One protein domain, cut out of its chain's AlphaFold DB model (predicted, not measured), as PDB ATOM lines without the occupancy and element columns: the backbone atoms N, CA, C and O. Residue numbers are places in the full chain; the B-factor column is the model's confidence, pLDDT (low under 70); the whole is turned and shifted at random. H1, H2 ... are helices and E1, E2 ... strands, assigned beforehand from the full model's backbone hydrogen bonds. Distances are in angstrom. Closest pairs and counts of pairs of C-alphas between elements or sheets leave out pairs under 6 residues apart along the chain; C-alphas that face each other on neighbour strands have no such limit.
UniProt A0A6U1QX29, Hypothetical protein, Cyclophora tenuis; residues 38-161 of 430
ATOM      1  N   SER A  38      15.070   8.363  12.443       97.94
ATOM      2  CA  SER A  38      13.791   7.733  12.771       97.94
ATOM      3  C   SER A  38      12.597   8.675  12.599       97.94
ATOM      4  O   SER A  38      11.529   8.205  12.225       97.94
ATOM      5  N   ASP A  39      12.768   9.986  12.789       97.81
ATOM      6  CA  ASP A  39      11.705  10.965  12.532       97.81
ATOM      7  C   ASP A  39      11.382  11.040  11.035       97.81
ATOM      8  O   ASP A  39      10.220  11.055  10.646       97.81
ATOM      9  N   LEU A  40      12.408  11.022  10.181       97.94
ATOM     10  CA  LEU A  40      12.232  11.089   8.728       97.94
ATOM     11  C   LEU A  40      11.527   9.849   8.173       97.94
ATOM     12  O   LEU A  40      10.637   9.966   7.331       97.94
ATOM     13  N   VAL A  41      11.895   8.661   8.662       97.00
ATOM     14  CA  VAL A  41      11.187   7.420   8.312       97.00
ATOM     15  C   VAL A  41       9.744   7.472   8.798       97.00
ATOM     16  O   VAL A  41       8.843   7.099   8.051       97.00
ATOM     17  N   HIS A  42       9.523   7.972  10.013       95.12
ATOM     18  CA  HIS A  42       8.185   8.118  10.562       95.12
ATOM     19  C   HIS A  42       7.295   9.014   9.695       95.12
ATOM     20  O   HIS A  42       6.179   8.621   9.365       95.12
ATOM     21  N   ASP A  43       7.797  10.183   9.296       94.62
ATOM     22  CA  ASP A  43       7.066  11.119   8.438       94.62
ATOM     23  C   ASP A  43       6.710  10.488   7.086       94.62
ATOM     24  O   ASP A  43       5.575  10.608   6.623       94.62
ATOM     25  N   GLY A  44       7.654   9.758   6.479       94.31
ATOM     26  CA  GLY A  44       7.410   9.060   5.218       94.31
ATOM     27  C   GLY A  44       6.321   7.992   5.334       94.31
ATOM     28  O   GLY A  44       5.432   7.919   4.488       94.31
ATOM     29  N   LEU A  45       6.328   7.208   6.415       92.44
ATOM     30  CA  LEU A  45       5.280   6.213   6.670       92.44
ATOM     31  C   LEU A  45       3.915   6.864   6.915       92.44
ATOM     32  O   LEU A  45       2.912   6.381   6.393       92.44
ATOM     33  N   GLN A  46       3.869   7.974   7.660       90.94
ATOM     34  CA  GLN A  46       2.629   8.729   7.858       90.94
ATOM     35  C   GLN A  46       2.051   9.238   6.535       90.94
ATOM     36  O   GLN A  46       0.836   9.212   6.353       90.94
ATOM     37  N   TYR A  47       2.914   9.677   5.616       90.50
ATOM     38  CA  TYR A  47       2.494  10.136   4.297       90.50
ATOM     39  C   TYR A  47       1.890   9.007   3.451       90.50
ATOM     40  O   TYR A  47       0.867   9.215   2.808       90.50
ATOM     41  N   ILE A  48       2.496   7.814   3.456       88.44
ATOM     42  CA  ILE A  48       2.030   6.680   2.639       88.44
ATOM     43  C   ILE A  48       0.742   6.070   3.200       88.44
ATOM     44  O   ILE A  48      -0.177   5.763   2.444       88.44
ATOM     45  N   ASN A  49       0.667   5.876   4.518       80.12
ATOM     46  CA  ASN A  49      -0.390   5.064   5.121       80.12
ATOM     47  C   ASN A  49      -1.631   5.861   5.550       80.12
ATOM     48  O   ASN A  49      -2.584   5.236   6.007       80.12
ATOM     49  N   GLU A  50      -1.624   7.195   5.425       55.41
ATOM     50  CA  GLU A  50      -2.666   8.192   5.767       55.41
ATOM     51  C   GLU A  50      -3.345   8.083   7.165       55.41
ATOM     52  O   GLU A  50      -3.925   9.077   7.601       55.41
ATOM     53  N   GLN A  51      -3.299   6.949   7.895       50.72
ATOM     54  CA  GLN A  51      -4.098   6.676   9.105       50.72
ATOM     55  C   GLN A  51      -3.562   5.626  10.112       50.72
ATOM     56  O   GLN A  51      -4.167   5.522  11.180       50.72
ATOM     57  N   ASP A  52      -2.482   4.861   9.871       48.59
ATOM     58  CA  ASP A  52      -2.032   3.846  10.855       48.59
ATOM     59  C   ASP A  52      -0.812   4.291  11.684       48.59
ATOM     60  O   ASP A  52       0.320   4.373  11.209       48.59
ATOM     61  N   HIS A  53      -1.065   4.628  12.951       56.25
ATOM     62  CA  HIS A  53      -0.102   5.247  13.868       56.25
ATOM     63  C   HIS A  53       0.664   4.247  14.753       56.25
ATOM     64  O   HIS A  53       1.464   4.685  15.585       56.25
ATOM     65  N   ASN A  54       0.432   2.937  14.598       61.31
ATOM     66  CA  ASN A  54       0.883   1.919  15.555       61.31
ATOM     67  C   ASN A  54       1.854   0.865  14.999       61.31
ATOM     68  O   ASN A  54       2.216  -0.050  15.740       61.31
ATOM     69  N   GLU A  55       2.303   0.961  13.745       73.25
ATOM     70  CA  GLU A  55       3.307   0.016  13.244       73.25
ATOM     71  C   GLU A  55       4.651   0.213  13.961       73.25
ATOM     72  O   GLU A  55       5.282   1.276  13.909       73.25
ATOM     73  N   THR A  56       5.104  -0.840  14.641       87.94
ATOM     74  CA  THR A  56       6.444  -0.894  15.224       87.94
ATOM     75  C   THR A  56       7.455  -0.971  14.089       87.94
ATOM     76  O   THR A  56       7.555  -1.994  13.420       87.94
ATOM     77  N   VAL A  57       8.228   0.094  13.880       95.00
ATOM     78  CA  VAL A  57       9.345   0.100  12.924       95.00
ATOM     79  C   VAL A  57      10.664   0.019  13.678       95.00
ATOM     80  O   VAL A  57      10.870   0.752  14.646       95.00
ATOM     81  N   ILE A  58      11.562  -0.851  13.222       97.00
ATOM     82  CA  ILE A  58      12.930  -0.984  13.722       97.00
ATOM     83  C   ILE A  58      13.906  -0.446  12.674       97.00
ATOM     84  O   ILE A  58      13.864  -0.819  11.498       97.00
ATOM     85  N   MET A  59      14.818   0.419  13.107       98.06
ATOM     86  CA  MET A  59      15.902   0.942  12.280       98.06
ATOM     87  C   MET A  59      17.054  -0.066  12.287       98.06
ATOM     88  O   MET A  59      17.719  -0.248  13.310       98.06
ATOM     89  N   VAL A  60      17.289  -0.754  11.168       97.62
ATOM     90  CA  VAL A  60      18.303  -1.814  11.079       97.62
ATOM     91  C   VAL A  60      19.516  -1.302  10.319       97.62
ATOM     92  O   VAL A  60      19.533  -1.207   9.095       97.62
ATOM     93  N   PHE A  61      20.553  -0.966  11.082       96.81
ATOM     94  CA  PHE A  61      21.796  -0.381  10.583       96.81
ATOM     95  C   PHE A  61      22.917  -1.392  10.334       96.81
ATOM     96  O   PHE A  61      23.905  -1.068   9.665       96.81
ATOM     97  N   GLU A  62      22.788  -2.596  10.890       95.31
ATOM     98  CA  GLU A  62      23.657  -3.711  10.543       95.31
ATOM     99  C   GLU A  62      23.381  -4.098   9.091       95.31
ATOM    100  O   GLU A  62      22.252  -4.399   8.710       95.31
ATOM    101  N   GLY A  63      24.418  -4.019   8.262       91.75
ATOM    102  CA  GLY A  63      24.302  -4.413   6.869       91.75
ATOM    103  C   GLY A  63      24.352  -5.935   6.735       91.75
ATOM    104  O   GLY A  63      25.184  -6.552   7.405       91.75
ATOM    105  N   PRO A  64      23.545  -6.530   5.840       94.19
ATOM    106  CA  PRO A  64      23.700  -7.925   5.474       94.19
ATOM    107  C   PRO A  64      25.070  -8.175   4.834       94.19
ATOM    108  O   PRO A  64      25.756  -7.255   4.375       94.19
ATOM    109  N   THR A  65      25.467  -9.441   4.796       93.94
ATOM    110  CA  THR A  65      26.715  -9.923   4.191       93.94
ATOM    111  C   THR A  65      26.485 -11.296   3.576       93.94
ATOM    112  O   THR A  65      25.655 -12.059   4.066       93.94
ATOM    113  N   SER A  66      27.238 -11.631   2.530       93.69
ATOM    114  CA  SER A  66      27.282 -12.996   1.983       93.69
ATOM    115  C   SER A  66      28.618 -13.690   2.241       93.69
ATOM    116  O   SER A  66      28.811 -14.834   1.831       93.69
ATOM    117  N   SER A  67      29.531 -13.027   2.957       91.44
ATOM    118  CA  SER A  67      30.879 -13.534   3.229       91.44
ATOM    119  C   SER A  67      31.159 -13.782   4.718       91.44
ATOM    120  O   SER A  67      32.088 -14.531   5.031       91.44
ATOM    121  N   ALA A  68      30.391 -13.202   5.654       90.69
ATOM    122  CA  ALA A  68      30.625 -13.341   7.098       90.69
ATOM    123  C   ALA A  68      29.438 -13.965   7.859       90.69
ATOM    124  O   ALA A  68      28.527 -13.278   8.295       90.69
ATOM    125  N   LYS A  69      29.508 -15.275   8.122       88.00
ATOM    126  CA  LYS A  69      28.448 -16.079   8.775       88.00
ATOM    127  C   LYS A  69      28.118 -15.728  10.239       88.00
ATOM    128  O   LYS A  69      27.275 -16.388  10.833       88.00
ATOM    129  N   GLY A  70      28.832 -14.782  10.848       87.62
ATOM    130  CA  GLY A  70      28.652 -14.398  12.254       87.62
ATOM    131  C   GLY A  70      27.739 -13.190  12.470       87.62
ATOM    132  O   GLY A  70      27.591 -12.763  13.610       87.62
ATOM    133  N   THR A  71      27.207 -12.592  11.401       91.94
ATOM    134  CA  THR A  71      26.264 -11.465  11.471       91.94
ATOM    135  C   THR A  71      24.848 -11.941  11.784       91.94
ATOM    136  O   THR A  71      24.530 -13.119  11.620       91.94
ATOM    137  N   SER A  72      23.978 -11.013  12.188       93.44
ATOM    138  CA  SER A  72      22.541 -11.273  12.345       93.44
ATOM    139  C   SER A  72      21.860 -11.487  10.997       93.44
ATOM    140  O   SER A  72      20.880 -12.220  10.901       93.44
ATOM    141  N   PHE A  73      22.400 -10.858   9.951       94.62
ATOM    142  CA  PHE A  73      21.831 -10.861   8.609       94.62
ATOM    143  C   PHE A  73      22.857 -11.430   7.628       94.62
ATOM    144  O   PHE A  73      23.830 -10.765   7.256       94.62
ATOM    145  N   TYR A  74      22.669 -12.693   7.250       94.88
ATOM    146  CA  TYR A  74      23.534 -13.412   6.317       94.88
ATOM    147  C   TYR A  74      22.723 -13.831   5.088       94.88
ATOM    148  O   TYR A  74      21.836 -14.673   5.199       94.88
ATOM    149  N   ASN A  75      23.033 -13.243   3.932       94.94
ATOM    150  CA  ASN A  75      22.333 -13.509   2.675       94.94
ATOM    151  C   ASN A  75      23.073 -14.584   1.875       94.94
ATOM    152  O   ASN A  75      24.276 -14.456   1.615       94.94
ATOM    153  N   VAL A  76      22.362 -15.617   1.436       90.81
ATOM    154  CA  VAL A  76      22.925 -16.794   0.756       90.81
ATOM    155  C   VAL A  76      22.365 -17.034  -0.638       90.81
ATOM    156  O   VAL A  76      23.034 -17.683  -1.453       90.81
ATOM    157  N   GLU A  77      21.180 -16.523  -0.950       90.06
ATOM    158  CA  GLU A  77      20.418 -16.946  -2.124       90.06
ATOM    159  C   GLU A  77      20.110 -15.791  -3.074       90.06
ATOM    160  O   GLU A  77      20.747 -15.694  -4.125       90.06
ATOM    161  N   GLN A  78      19.161 -14.933  -2.712       92.50
ATOM    162  CA  GLN A  78      18.565 -13.912  -3.569       92.50
ATOM    163  C   GLN A  78      19.376 -12.614  -3.577       92.50
ATOM    164  O   GLN A  78      19.673 -12.078  -4.644       92.50
ATOM    165  N   TYR A  79      19.789 -12.128  -2.406       94.69
ATOM    166  CA  TYR A  79      20.383 -10.793  -2.255       94.69
ATOM    167  C   TYR A  79      21.872 -10.876  -1.936       94.69
ATOM    168  O   TYR A  79      22.343 -10.403  -0.895       94.69
ATOM    169  N   ARG A  80      22.626 -11.532  -2.822       93.44
ATOM    170  CA  ARG A  80      24.054 -11.786  -2.614       93.44
ATOM    171  C   ARG A  80      24.881 -10.508  -2.686       93.44
ATOM    172  O   ARG A  80      24.851  -9.778  -3.666       93.44
ATOM    173  N   LEU A  81      25.702 -10.283  -1.669       92.38
ATOM    174  CA  LEU A  81      26.652  -9.177  -1.639       92.38
ATOM    175  C   LEU A  81      28.062  -9.693  -1.915       92.38
ATOM    176  O   LEU A  81      28.504 -10.687  -1.348       92.38
ATOM    177  N   HIS A  82      28.801  -9.014  -2.788       91.12
ATOM    178  CA  HIS A  82      30.155  -9.429  -3.170       91.12
ATOM    179  C   HIS A  82      31.199  -8.721  -2.304       91.12
ATOM    180  O   HIS A  82      32.029  -7.947  -2.779       91.12
ATOM    181  N   ASP A  83      31.114  -8.969  -0.999       88.00
ATOM    182  CA  ASP A  83      31.868  -8.306   0.066       88.00
ATOM    183  C   ASP A  83      33.060  -9.133   0.580       88.00
ATOM    184  O   ASP A  83      33.425  -9.059   1.753       88.00
ATOM    185  N   TYR A  84      33.675  -9.918  -0.307       84.69
ATOM    186  CA  TYR A  84      34.863 -10.717  -0.020       84.69
ATOM    187  C   TYR A  84      36.164  -9.910  -0.238       84.69
ATOM    188  O   TYR A  84      36.238  -9.127  -1.187       84.69
ATOM    189  N   PRO A  85      37.229 -10.135   0.558       86.94
ATOM    190  CA  PRO A  85      37.218 -10.897   1.805       86.94
ATOM    191  C   PRO A  85      36.295 -10.233   2.834       86.94
ATOM    192  O   PRO A  85      36.181  -9.005   2.826       86.94
ATOM    193  N   PRO A  86      35.641 -11.023   3.708       85.75
ATOM    194  CA  PRO A  86      34.670 -10.485   4.646       85.75
ATOM    195  C   PRO A  86      35.289  -9.368   5.481       85.75
ATOM    196  O   PRO A  86      36.390  -9.505   6.022       85.75
ATOM    197  N   THR A  87      34.552  -8.266   5.616       84.31
ATOM    198  CA  THR A  87      34.909  -7.229   6.588       84.31
ATOM    199  C   THR A  87      34.903  -7.859   7.991       84.31
ATOM    200  O   THR A  87      34.030  -8.690   8.261       84.31
ATOM    201  N   PRO A  88      35.825  -7.499   8.908       88.00
ATOM    202  CA  PRO A  88      35.803  -8.065  10.253       88.00
ATOM    203  C   PRO A  88      34.447  -7.835  10.925       88.00
ATOM    204  O   PRO A  88      33.877  -6.745  10.824       88.00
ATOM    205  N   LEU A  89      33.944  -8.868  11.607       89.50
ATOM    206  CA  LEU A  89      32.560  -8.946  12.084       89.50
ATOM    207  C   LEU A  89      32.131  -7.701  12.875       89.50
ATOM    208  O   LEU A  89      31.093  -7.109  12.599       89.50
ATOM    209  N   LEU A  90      33.004  -7.243  13.768       89.44
ATOM    210  CA  LEU A  90      32.800  -6.092  14.648       89.44
ATOM    211  C   LEU A  90      32.529  -4.777  13.906       89.44
ATOM    212  O   LEU A  90      31.825  -3.903  14.413       89.44
ATOM    213  N   TYR A  91      33.047  -4.611  12.683       88.56
ATOM    214  CA  TYR A  91      32.695  -3.439  11.883       88.56
ATOM    215  C   TYR A  91      31.228  -3.459  11.471       88.56
ATOM    216  O   TYR A  91      30.613  -2.397  11.401       88.56
ATOM    217  N   MET A  92      30.697  -4.639  11.156       89.50
ATOM    218  CA  MET A  92      29.339  -4.813  10.650       89.50
ATOM    219  C   MET A  92      28.322  -4.830  11.784       89.50
ATOM    220  O   MET A  92      27.325  -4.126  11.677       89.50
ATOM    221  N   THR A  93      28.613  -5.541  12.874       92.56
ATOM    222  CA  THR A  93      27.669  -5.758  13.982       92.56
ATOM    223  C   THR A  93      27.738  -4.685  15.071       92.56
ATOM    224  O   THR A  93      26.801  -4.535  15.848       92.56
ATOM    225  N   THR A  94      28.831  -3.911  15.152       93.06
ATOM    226  CA  THR A  94      29.030  -2.929  16.236       93.06
ATOM    227  C   THR A  94      29.376  -1.534  15.723       93.06
ATOM    228  O   THR A  94      28.601  -0.598  15.917       93.06
ATOM    229  N   LEU A  95      30.511  -1.351  15.037       94.19
ATOM    230  CA  LEU A  95      30.991  -0.001  14.701       94.19
ATOM    231  C   LEU A  95      30.063   0.742  13.729       94.19
ATOM    232  O   LEU A  95      29.784   1.923  13.938       94.19
ATOM    233  N   ARG A  96      29.594   0.090  12.655       93.44
ATOM    234  CA  ARG A  96      28.665   0.715  11.695       93.44
ATOM    235  C   ARG A  96      27.301   1.014  12.339       93.44
ATOM    236  O   ARG A  96      26.911   2.180  12.259       93.44
ATOM    237  N   PRO A  97      26.630   0.057  13.017       96.50
ATOM    238  CA  PRO A  97      25.373   0.322  13.711       96.50
ATOM    239  C   PRO A  97      25.456   1.471  14.709       96.50
ATOM    240  O   PRO A  97      24.665   2.405  14.617       96.50
ATOM    241  N   LEU A  98      26.463   1.475  15.592       97.38
ATOM    242  CA  LEU A  98      26.640   2.549  16.575       97.38
ATOM    243  C   LEU A  98      26.879   3.907  15.912       97.38
ATOM    244  O   LEU A  98      26.309   4.910  16.337       97.38
ATOM    245  N   ARG A  99      27.669   3.943  14.831       97.06
ATOM    246  CA  ARG A  99      27.911   5.181  14.083       97.06
ATOM    247  C   ARG A  99      26.611   5.776  13.560       97.06
ATOM    248  O   ARG A  99      26.415   6.980  13.688       97.06
ATOM    249  N   TYR A 100      25.751   4.966  12.952       97.56
ATOM    250  CA  TYR A 100      24.481   5.450  12.404       97.56
ATOM    251  C   TYR A 100      23.482   5.784  13.517       97.56
ATOM    252  O   TYR A 100      22.791   6.799  13.431       97.56
ATOM    253  N   ALA A 101      23.490   5.016  14.609       98.00
ATOM    254  CA  ALA A 101      22.636   5.244  15.769       98.00
ATOM    255  C   ALA A 101      22.837   6.623  16.422       98.00
ATOM    256  O   ALA A 101      21.886   7.176  16.970       98.00
ATOM    257  N   SER A 102      24.029   7.218  16.297       98.00
ATOM    258  CA  SER A 102      24.313   8.578  16.788       98.00
ATOM    259  C   SER A 102      23.420   9.678  16.193       98.00
ATOM    260  O   SER A 102      23.354  10.762  16.760       98.00
ATOM    261  N   MET A 103      22.725   9.426  15.078       98.31
ATOM    262  CA  MET A 103      21.730  10.345  14.509       98.31
ATOM    263  C   MET A 103      20.371   9.664  14.284       98.31
ATOM    264  O   MET A 103      19.558  10.132  13.488       98.31
ATOM    265  N   ASN A 104      20.091   8.571  15.003       98.44
ATOM    266  CA  ASN A 104      18.823   7.856  14.870       98.44
ATOM    267  C   ASN A 104      17.639   8.616  15.472       98.44
ATOM    268  O   ASN A 104      16.564   8.624  14.878       98.44
ATOM    269  N   GLY A 105      17.828   9.269  16.619       97.44
ATOM    270  CA  GLY A 105      16.736   9.863  17.390       97.44
ATOM    271  C   GLY A 105      15.894   8.819  18.126       97.44
ATOM    272  O   GLY A 105      16.259   7.643  18.195       97.44
ATOM    273  N   GLY A 106      14.780   9.269  18.706       95.94
ATOM    274  CA  GLY A 106      13.968   8.478  19.636       95.94
ATOM    275  C   GLY A 106      12.640   7.960  19.082       95.94
ATOM    276  O   GLY A 106      11.888   7.352  19.840       95.94
ATOM    277  N   ARG A 107      12.309   8.212  17.807       96.12
ATOM    278  CA  ARG A 107      10.982   7.878  17.267       96.12
ATOM    279  C   ARG A 107      10.805   6.389  16.996       96.12
ATOM    280  O   ARG A 107       9.744   5.844  17.282       96.12
ATOM    281  N   HIS A 108      11.853   5.748  16.494       96.25
ATOM    282  CA  HIS A 108      11.915   4.312  16.242       96.25
ATOM    283  C   HIS A 108      13.203   3.746  16.845       96.25
ATOM    284  O   HIS A 108      14.259   4.377  16.705       96.25
ATOM    285  N   PRO A 109      13.149   2.589  17.528       97.06
ATOM    286  CA  PRO A 109      14.341   1.972  18.091       97.06
ATOM    287  C   PRO A 109      15.308   1.510  16.993       97.06
ATOM    288  O   PRO A 109      14.900   1.161  15.884       97.06
ATOM    289  N   ALA A 110      16.597   1.484  17.321       97.75
ATOM    290  CA  ALA A 110      17.645   0.941  16.468       97.75
ATOM    291  C   ALA A 110      18.014  -0.484  16.895       97.75
ATOM    292  O   ALA A 110      18.232  -0.745  18.080       97.75
ATOM    293  N   TYR A 111      18.122  -1.392  15.928       97.56
ATOM    294  CA  TYR A 111      18.635  -2.736  16.169       97.56
ATOM    295  C   TYR A 111      20.143  -2.704  16.451       97.56
ATOM    296  O   TYR A 111      20.905  -2.065  15.717       97.56
ATOM    297  N   LEU A 112      20.577  -3.431  17.481       96.31
ATOM    298  CA  LEU A 112      21.984  -3.642  17.810       96.31
ATOM    299  C   LEU A 112      22.171  -5.049  18.399       96.31
ATOM    300  O   LEU A 112      21.521  -5.391  19.377       96.31
ATOM    301  N   MET A 113      23.104  -5.844  17.858       90.94
ATOM    302  CA  MET A 113      23.406  -7.219  18.320       90.94
ATOM    303  C   MET A 113      23.921  -7.294  19.782       90.94
ATOM    304  O   MET A 113      24.150  -8.371  20.327       90.94
ATOM    305  N   GLY A 114      24.110  -6.158  20.452       88.12
ATOM    306  CA  GLY A 114      24.514  -6.083  21.850       88.12
ATOM    307  C   GLY A 114      24.132  -4.747  22.473       88.12
ATOM    308  O   GLY A 114      23.401  -3.951  21.888       88.12
ATOM    309  N   GLU A 115      24.649  -4.475  23.667       90.19
ATOM    310  CA  GLU A 115      24.386  -3.206  24.341       90.19
ATOM    311  C   GLU A 115      25.223  -2.061  23.759       90.19
ATOM    312  O   GLU A 115      26.406  -2.210  23.439       90.19
ATOM    313  N   ALA A 116      24.621  -0.874  23.681       92.88
ATOM    314  CA  ALA A 116      25.360   0.335  23.359       92.88
ATOM    315  C   ALA A 116      26.316   0.697  24.517       92.88
ATOM    316  O   ALA A 116      25.874   0.778  25.670       92.88
ATOM    317  N   PRO A 117      27.611   0.971  24.253       95.12
ATOM    318  CA  PRO A 117      28.545   1.335  25.312       95.12
ATOM    319  C   PRO A 117      28.104   2.610  26.047       95.12
ATOM    320  O   PRO A 117      27.924   3.667  25.439       95.12
ATOM    321  N   LYS A 118      27.954   2.535  27.375       95.81
ATOM    322  CA  LYS A 118      27.441   3.652  28.195       95.81
ATOM    323  C   LYS A 118      28.301   4.913  28.088       95.81
ATOM    324  O   LYS A 118      27.769   6.014  28.002       95.81
ATOM    325  N   ASN A 119      29.623   4.758  28.069       96.38
ATOM    326  CA  ASN A 119      30.573   5.856  27.876       96.38
ATOM    327  C   ASN A 119      30.409   6.534  26.506       96.38
ATOM    328  O   ASN A 119      30.448   7.758  26.432       96.38
ATOM    329  N   LEU A 120      30.130   5.768  25.448       98.00
ATOM    330  CA  LEU A 120      29.841   6.307  24.118       98.00
ATOM    331  C   LEU A 120      28.527   7.102  24.091       98.00
ATOM    332  O   LEU A 120      28.509   8.221  23.582       98.00
ATOM    333  N   VAL A 121      27.448   6.566  24.670       98.12
ATOM    334  CA  VAL A 121      26.158   7.276  24.743       98.12
ATOM    335  C   VAL A 121      26.283   8.553  25.581       98.12
ATOM    336  O   VAL A 121      25.811   9.611  25.165       98.12
ATOM    337  N   ASN A 122      26.979   8.491  26.720       98.31
ATOM    338  CA  ASN A 122      27.272   9.666  27.545       98.31
ATOM    339  C   ASN A 122      28.086  10.714  26.778       98.31
ATOM    340  O   ASN A 122      27.794  11.906  26.874       98.31
ATOM    341  N   HIS A 123      29.075  10.281  25.991       98.56
ATOM    342  CA  HIS A 123      29.837  11.170  25.117       98.56
ATOM    343  C   HIS A 123      28.932  11.847  24.083       98.56
ATOM    344  O   HIS A 123      29.035  13.058  23.907       98.56
ATOM    345  N   TRP A 124      28.012  11.125  23.433       98.62
ATOM    346  CA  TRP A 124      27.065  11.734  22.487       98.62
ATOM    347  C   TRP A 124      26.195  12.806  23.140       98.62
ATOM    348  O   TRP A 124      26.123  13.913  22.610       98.62
ATOM    349  N   ILE A 125      25.627  12.522  24.319       98.44
ATOM    350  CA  ILE A 125      24.823  13.482  25.097       98.44
ATOM    351  C   ILE A 125      25.604  14.774  25.366       98.44
ATOM    352  O   ILE A 125      25.042  15.865  25.325       98.44
ATOM    353  N   GLN A 126      26.904  14.667  25.642       98.00
ATOM    354  CA  GLN A 126      27.740  15.824  25.962       98.00
ATOM    355  C   GLN A 126      28.305  16.534  24.730       98.00
ATOM    356  O   GLN A 126      28.599  17.729  24.798       98.00
ATOM    357  N   ALA A 127      28.573  15.799  23.650       98.12
ATOM    358  CA  ALA A 127      29.345  16.280  22.512       98.12
ATOM    359  C   ALA A 127      28.518  16.667  21.299       98.12
ATOM    360  O   ALA A 127      29.018  17.455  20.504       98.12
ATOM    361  N   ILE A 128      27.302  16.155  21.153       98.31
ATOM    362  CA  ILE A 128      26.425  16.486  20.035       98.31
ATOM    363  C   ILE A 128      25.336  17.437  20.556       98.31
ATOM    364  O   ILE A 128      24.537  17.041  21.407       98.31
ATOM    365  N   PRO A 129      25.288  18.698  20.088       97.44
ATOM    366  CA  PRO A 129      24.221  19.616  20.470       97.44
ATOM    367  C   PRO A 129      22.847  19.054  20.096       97.44
ATOM    368  O   PRO A 129      22.684  18.488  19.018       97.44
ATOM    369  N   ASN A 130      21.863  19.231  20.982       95.38
ATOM    370  CA  ASN A 130      20.480  18.764  20.802       95.38
ATOM    371  C   ASN A 130      20.341  17.250  20.555       95.38
ATOM    372  O   ASN A 130      19.365  16.811  19.950       95.38
ATOM    373  N   PHE A 131      21.303  16.447  21.018       97.88
ATOM    374  CA  PHE A 131      21.268  15.000  20.842       97.88
ATOM    375  C   PHE A 131      20.031  14.367  21.485       97.88
ATOM    376  O   PHE A 131      19.729  14.596  22.659       97.88
ATOM    377  N   VAL A 132      19.354  13.513  20.720       97.88
ATOM    378  CA  VAL A 132      18.246  12.687  21.196       97.88
ATOM    379  C   VAL A 132      18.749  11.259  21.353       97.88
ATOM    380  O   VAL A 132      19.146  10.622  20.377       97.88
ATOM    381  N   VAL A 133      18.726  10.758  22.590       97.81
ATOM    382  CA  VAL A 133      19.198   9.409  22.918       97.81
ATOM    383  C   VAL A 133      18.320   8.371  22.208       97.81
ATOM    384  O   VAL A 133      17.112   8.336  22.461       97.81
ATOM    385  N   PRO A 134      18.886   7.518  21.336       97.19
ATOM    386  CA  PRO A 134      18.124   6.458  20.699       97.19
ATOM    387  C   PRO A 134      17.794   5.345  21.690       97.19
ATOM    388  O   PRO A 134      18.550   5.063  22.621       97.19
ATOM    389  N   THR A 135      16.669   4.677  21.455       96.62
ATOM    390  CA  THR A 135      16.373   3.394  22.101       96.62
ATOM    391  C   THR A 135      16.977   2.270  21.272       96.62
ATOM    392  O   THR A 135      16.895   2.300  20.045       96.62
ATOM    393  N   PHE A 136      17.576   1.284  21.935       97.38
ATOM    394  CA  PHE A 136      18.148   0.108  21.288       97.38
ATOM    395  C   PHE A 136      17.317  -1.133  21.591       97.38
ATOM    396  O   PHE A 136      16.812  -1.280  22.705       97.38
ATOM    397  N   VAL A 137      17.211  -2.017  20.605       96.31
ATOM    398  CA  VAL A 137      16.643  -3.363  20.744       96.31
ATOM    399  C   VAL A 137      17.620  -4.385  20.169       96.31
ATOM    400  O   VAL A 137      18.338  -4.094  19.214       96.31
ATOM    401  N   ASP A 138      17.641  -5.580  20.742       94.88
ATOM    402  CA  ASP A 138      18.506  -6.697  20.334       94.88
ATOM    403  C   ASP A 138      17.760  -7.773  19.529       94.88
ATOM    404  O   ASP A 138      18.349  -8.745  19.052       94.88
ATOM    405  N   THR A 139      16.454  -7.583  19.348       93.06
ATOM    406  CA  THR A 139      15.543  -8.490  18.657       93.06
ATOM    407  C   THR A 139      14.609  -7.699  17.747       93.06
ATOM    408  O   THR A 139      14.280  -6.543  18.015       93.06
ATOM    409  N   ILE A 140      14.202  -8.324  16.641       92.69
ATOM    410  CA  ILE A 140      13.192  -7.790  15.724       92.69
ATOM    411  C   ILE A 140      11.923  -8.619  15.942       92.69
ATOM    412  O   ILE A 140      11.940  -9.817  15.646       92.69
ATOM    413  N   PRO A 141      10.851  -8.035  16.508       89.94
ATOM    414  CA  PRO A 141       9.585  -8.737  16.675       89.94
ATOM    415  C   PRO A 141       8.997  -9.167  15.319       89.94
ATOM    416  O   PRO A 141       9.135  -8.413  14.356       89.94
ATOM    417  N   PRO A 142       8.319 -10.326  15.221       86.56
ATOM    418  CA  PRO A 142       7.731 -10.805  13.963       86.56
ATOM    419  C   PRO A 142       6.730  -9.839  13.311       86.56
ATOM    420  O   PRO A 142       6.535  -9.864  12.104       86.56
ATOM    421  N   GLU A 143       6.064  -9.009  14.109       86.50
ATOM    422  CA  GLU A 143       5.097  -8.010  13.654       86.50
ATOM    423  C   GLU A 143       5.727  -6.666  13.268       86.50
ATOM    424  O   GLU A 143       5.029  -5.779  12.777       86.50
ATOM    425  N   ALA A 144       7.023  -6.481  13.526       91.00
ATOM    426  CA  ALA A 144       7.687  -5.217  13.272       91.00
ATOM    427  C   ALA A 144       8.044  -5.054  11.793       91.00
ATOM    428  O   ALA A 144       8.435  -6.001  11.115       91.00
ATOM    429  N   LYS A 145       7.982  -3.815  11.309       94.25
ATOM    430  CA  LYS A 145       8.575  -3.418  10.032       94.25
ATOM    431  C   LYS A 145      10.037  -3.019  10.215       94.25
ATOM    432  O   LYS A 145      10.438  -2.567  11.287       94.25
ATOM    433  N   VAL A 146      10.843  -3.133   9.164       95.06
ATOM    434  CA  VAL A 146      12.269  -2.797   9.191       95.06
ATOM    435  C   VAL A 146      12.623  -1.744   8.145       95.06
ATOM    436  O   VAL A 146      12.386  -1.903   6.944       95.06
ATOM    437  N   ASN A 147      13.252  -0.660   8.601       96.56
ATOM    438  CA  ASN A 147      14.046   0.194   7.727       96.56
ATOM    439  C   ASN A 147      15.421  -0.463   7.574       96.56
ATOM    440  O   ASN A 147      16.292  -0.315   8.431       96.56
ATOM    441  N   ALA A 148      15.566  -1.262   6.521       95.31
ATOM    442  CA  ALA A 148      16.752  -2.069   6.292       95.31
ATOM    443  C   ALA A 148      17.905  -1.252   5.693       95.31
ATOM    444  O   ALA A 148      17.711  -0.456   4.773       95.31
ATOM    445  N   TYR A 149      19.134  -1.504   6.155       94.12
ATOM    446  CA  TYR A 149      20.346  -0.936   5.556       94.12
ATOM    447  C   TYR A 149      20.529  -1.365   4.090       94.12
ATOM    448  O   TYR A 149      20.970  -0.576   3.260       94.12
ATOM    449  N   LEU A 150      20.216  -2.622   3.781       95.50
ATOM    450  CA  LEU A 150      20.169  -3.251   2.455       95.50
ATOM    451  C   LEU A 150      19.194  -4.446   2.538       95.50
ATOM    452  O   LEU A 150      18.844  -4.830   3.652       95.50
ATOM    453  N   PRO A 151      18.776  -5.061   1.418       95.75
ATOM    454  CA  PRO A 151      17.892  -6.235   1.411       95.75
ATOM    455  C   PRO A 151      18.395  -7.384   2.299       95.75
ATOM    456  O   PRO A 151      19.540  -7.812   2.147       95.75
ATOM    457  N   MET A 152      17.557  -7.896   3.209       94.88
ATOM    458  CA  MET A 152      17.902  -8.951   4.171       94.88
ATOM    459  C   MET A 152      16.967 -10.144   3.981       94.88
ATOM    460  O   MET A 152      15.756 -10.018   4.134       94.88
ATOM    461  N   GLU A 153      17.522 -11.320   3.687       93.25
ATOM    462  CA  GLU A 153      16.719 -12.525   3.411       93.25
ATOM    463  C   GLU A 153      15.942 -13.014   4.640       93.25
ATOM    464  O   GLU A 153      14.836 -13.533   4.518       93.25
ATOM    465  N   SER A 154      16.501 -12.833   5.837       90.12
ATOM    466  CA  SER A 154      15.939 -13.360   7.084       90.12
ATOM    467  C   SER A 154      14.717 -12.600   7.608       90.12
ATOM    468  O   SER A 154      14.056 -13.102   8.510       90.12
ATOM    469  N   VAL A 155      14.449 -11.394   7.096       87.19
ATOM    470  CA  VAL A 155      13.331 -10.521   7.513       87.19
ATOM    471  C   VAL A 155      12.648  -9.896   6.295       87.19
ATOM    472  O   VAL A 155      12.301  -8.719   6.270       87.19
ATOM    473  N   ILE A 156      12.503 -10.682   5.230       81.81
ATOM    474  CA  ILE A 156      12.138 -10.158   3.918       81.81
ATOM    475  C   ILE A 156      10.719  -9.575   3.833       81.81
ATOM    476  O   ILE A 156      10.487  -8.632   3.077       81.81
ATOM    477  N   ASN A 157       9.773 -10.096   4.619       81.19
ATOM    478  CA  ASN A 157       8.366  -9.670   4.590       81.19
ATOM    479  C   ASN A 157       8.122  -8.416   5.448       81.19
ATOM    480  O   ASN A 157       7.042  -7.811   5.436       81.19
ATOM    481  N   GLU A 158       9.137  -8.024   6.206       85.81
ATOM    482  CA  GLU A 158       9.093  -6.968   7.195       85.81
ATOM    483  C   GLU A 158       9.643  -5.645   6.634       85.81
ATOM    484  O   GLU A 158       9.496  -4.602   7.263       85.81
ATOM    485  N   HIS A 159      10.254  -5.630   5.445       92.69
ATOM    486  CA  HIS A 159      10.861  -4.421   4.883       92.69
ATOM    487  C   HIS A 159       9.830  -3.324   4.570       92.69
ATOM    488  O   HIS A 159       8.761  -3.594   4.026       92.69
ATOM    489  N   ILE A 160      10.175  -2.061   4.863       93.50
ATOM    490  CA  ILE A 160       9.338  -0.910   4.465       93.50
ATOM    491  C   ILE A 160       9.442  -0.575   2.968       93.50
ATOM    492  O   ILE A 160       8.551   0.060   2.416       93.50
ATOM    493  N   ASN A 161      10.549  -0.961   2.327       94.00
ATOM    494  CA  ASN A 161      10.769  -0.836   0.888       94.00
ATOM    495  C   ASN A 161      10.809  -2.238   0.288       94.00
ATOM    496  O   ASN A 161      11.376  -3.139   0.905       94.00
TER     497      ASN A 161
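This is residues 38 to 161 of the 430 residues of the protein "Hypothetical protein" of Cyclophora tenuis (UniProt A0A6U1QX29). With little regular structure, this is a flat body of long loops round a small parallel sheet, E1 and E2, with H3 far out at one side. Residues 46 to 52, of which 46 to 49 belong to H1, stick out. The 124 printed residues run H1 E1 H2 H3 E2 H4, mostly helix, 49 in named elements; compact, radius of gyration of the C-alphas 15.1 A, spans 39 by 39 by 20 A.

H1 (38 to 49) and E1 (57 to 60) have closest C-alphas Ser 38 and Met 59, 7.1 A. E1, H2 (89 to 101), H3 (118 to 127) and E2 (145 to 148) form a strand-helix-strand unit, parallel neighbour strands with helices between; N 58 and O 145, 2.8 A, are within hydrogen-bond range. H2 and H3 are apart. E2 and H4 (153 to 158) have closest C-alphas Lys 145 and Glu 158, 4.6 A. O i to N i+4 pairs are all within range in H1 and H3, 6 of 9 in H2, 0 of 2 in H4, whose i+3 count is 1 of 3.

H1, 16.3 A, begins at C-alpha 38 (13.791, 7.733, 12.771); H4 ends at C-alpha 158 (9.093, -6.968, 7.195).

The printed part has no cut; residues 50 to 54 are under pLDDT 70.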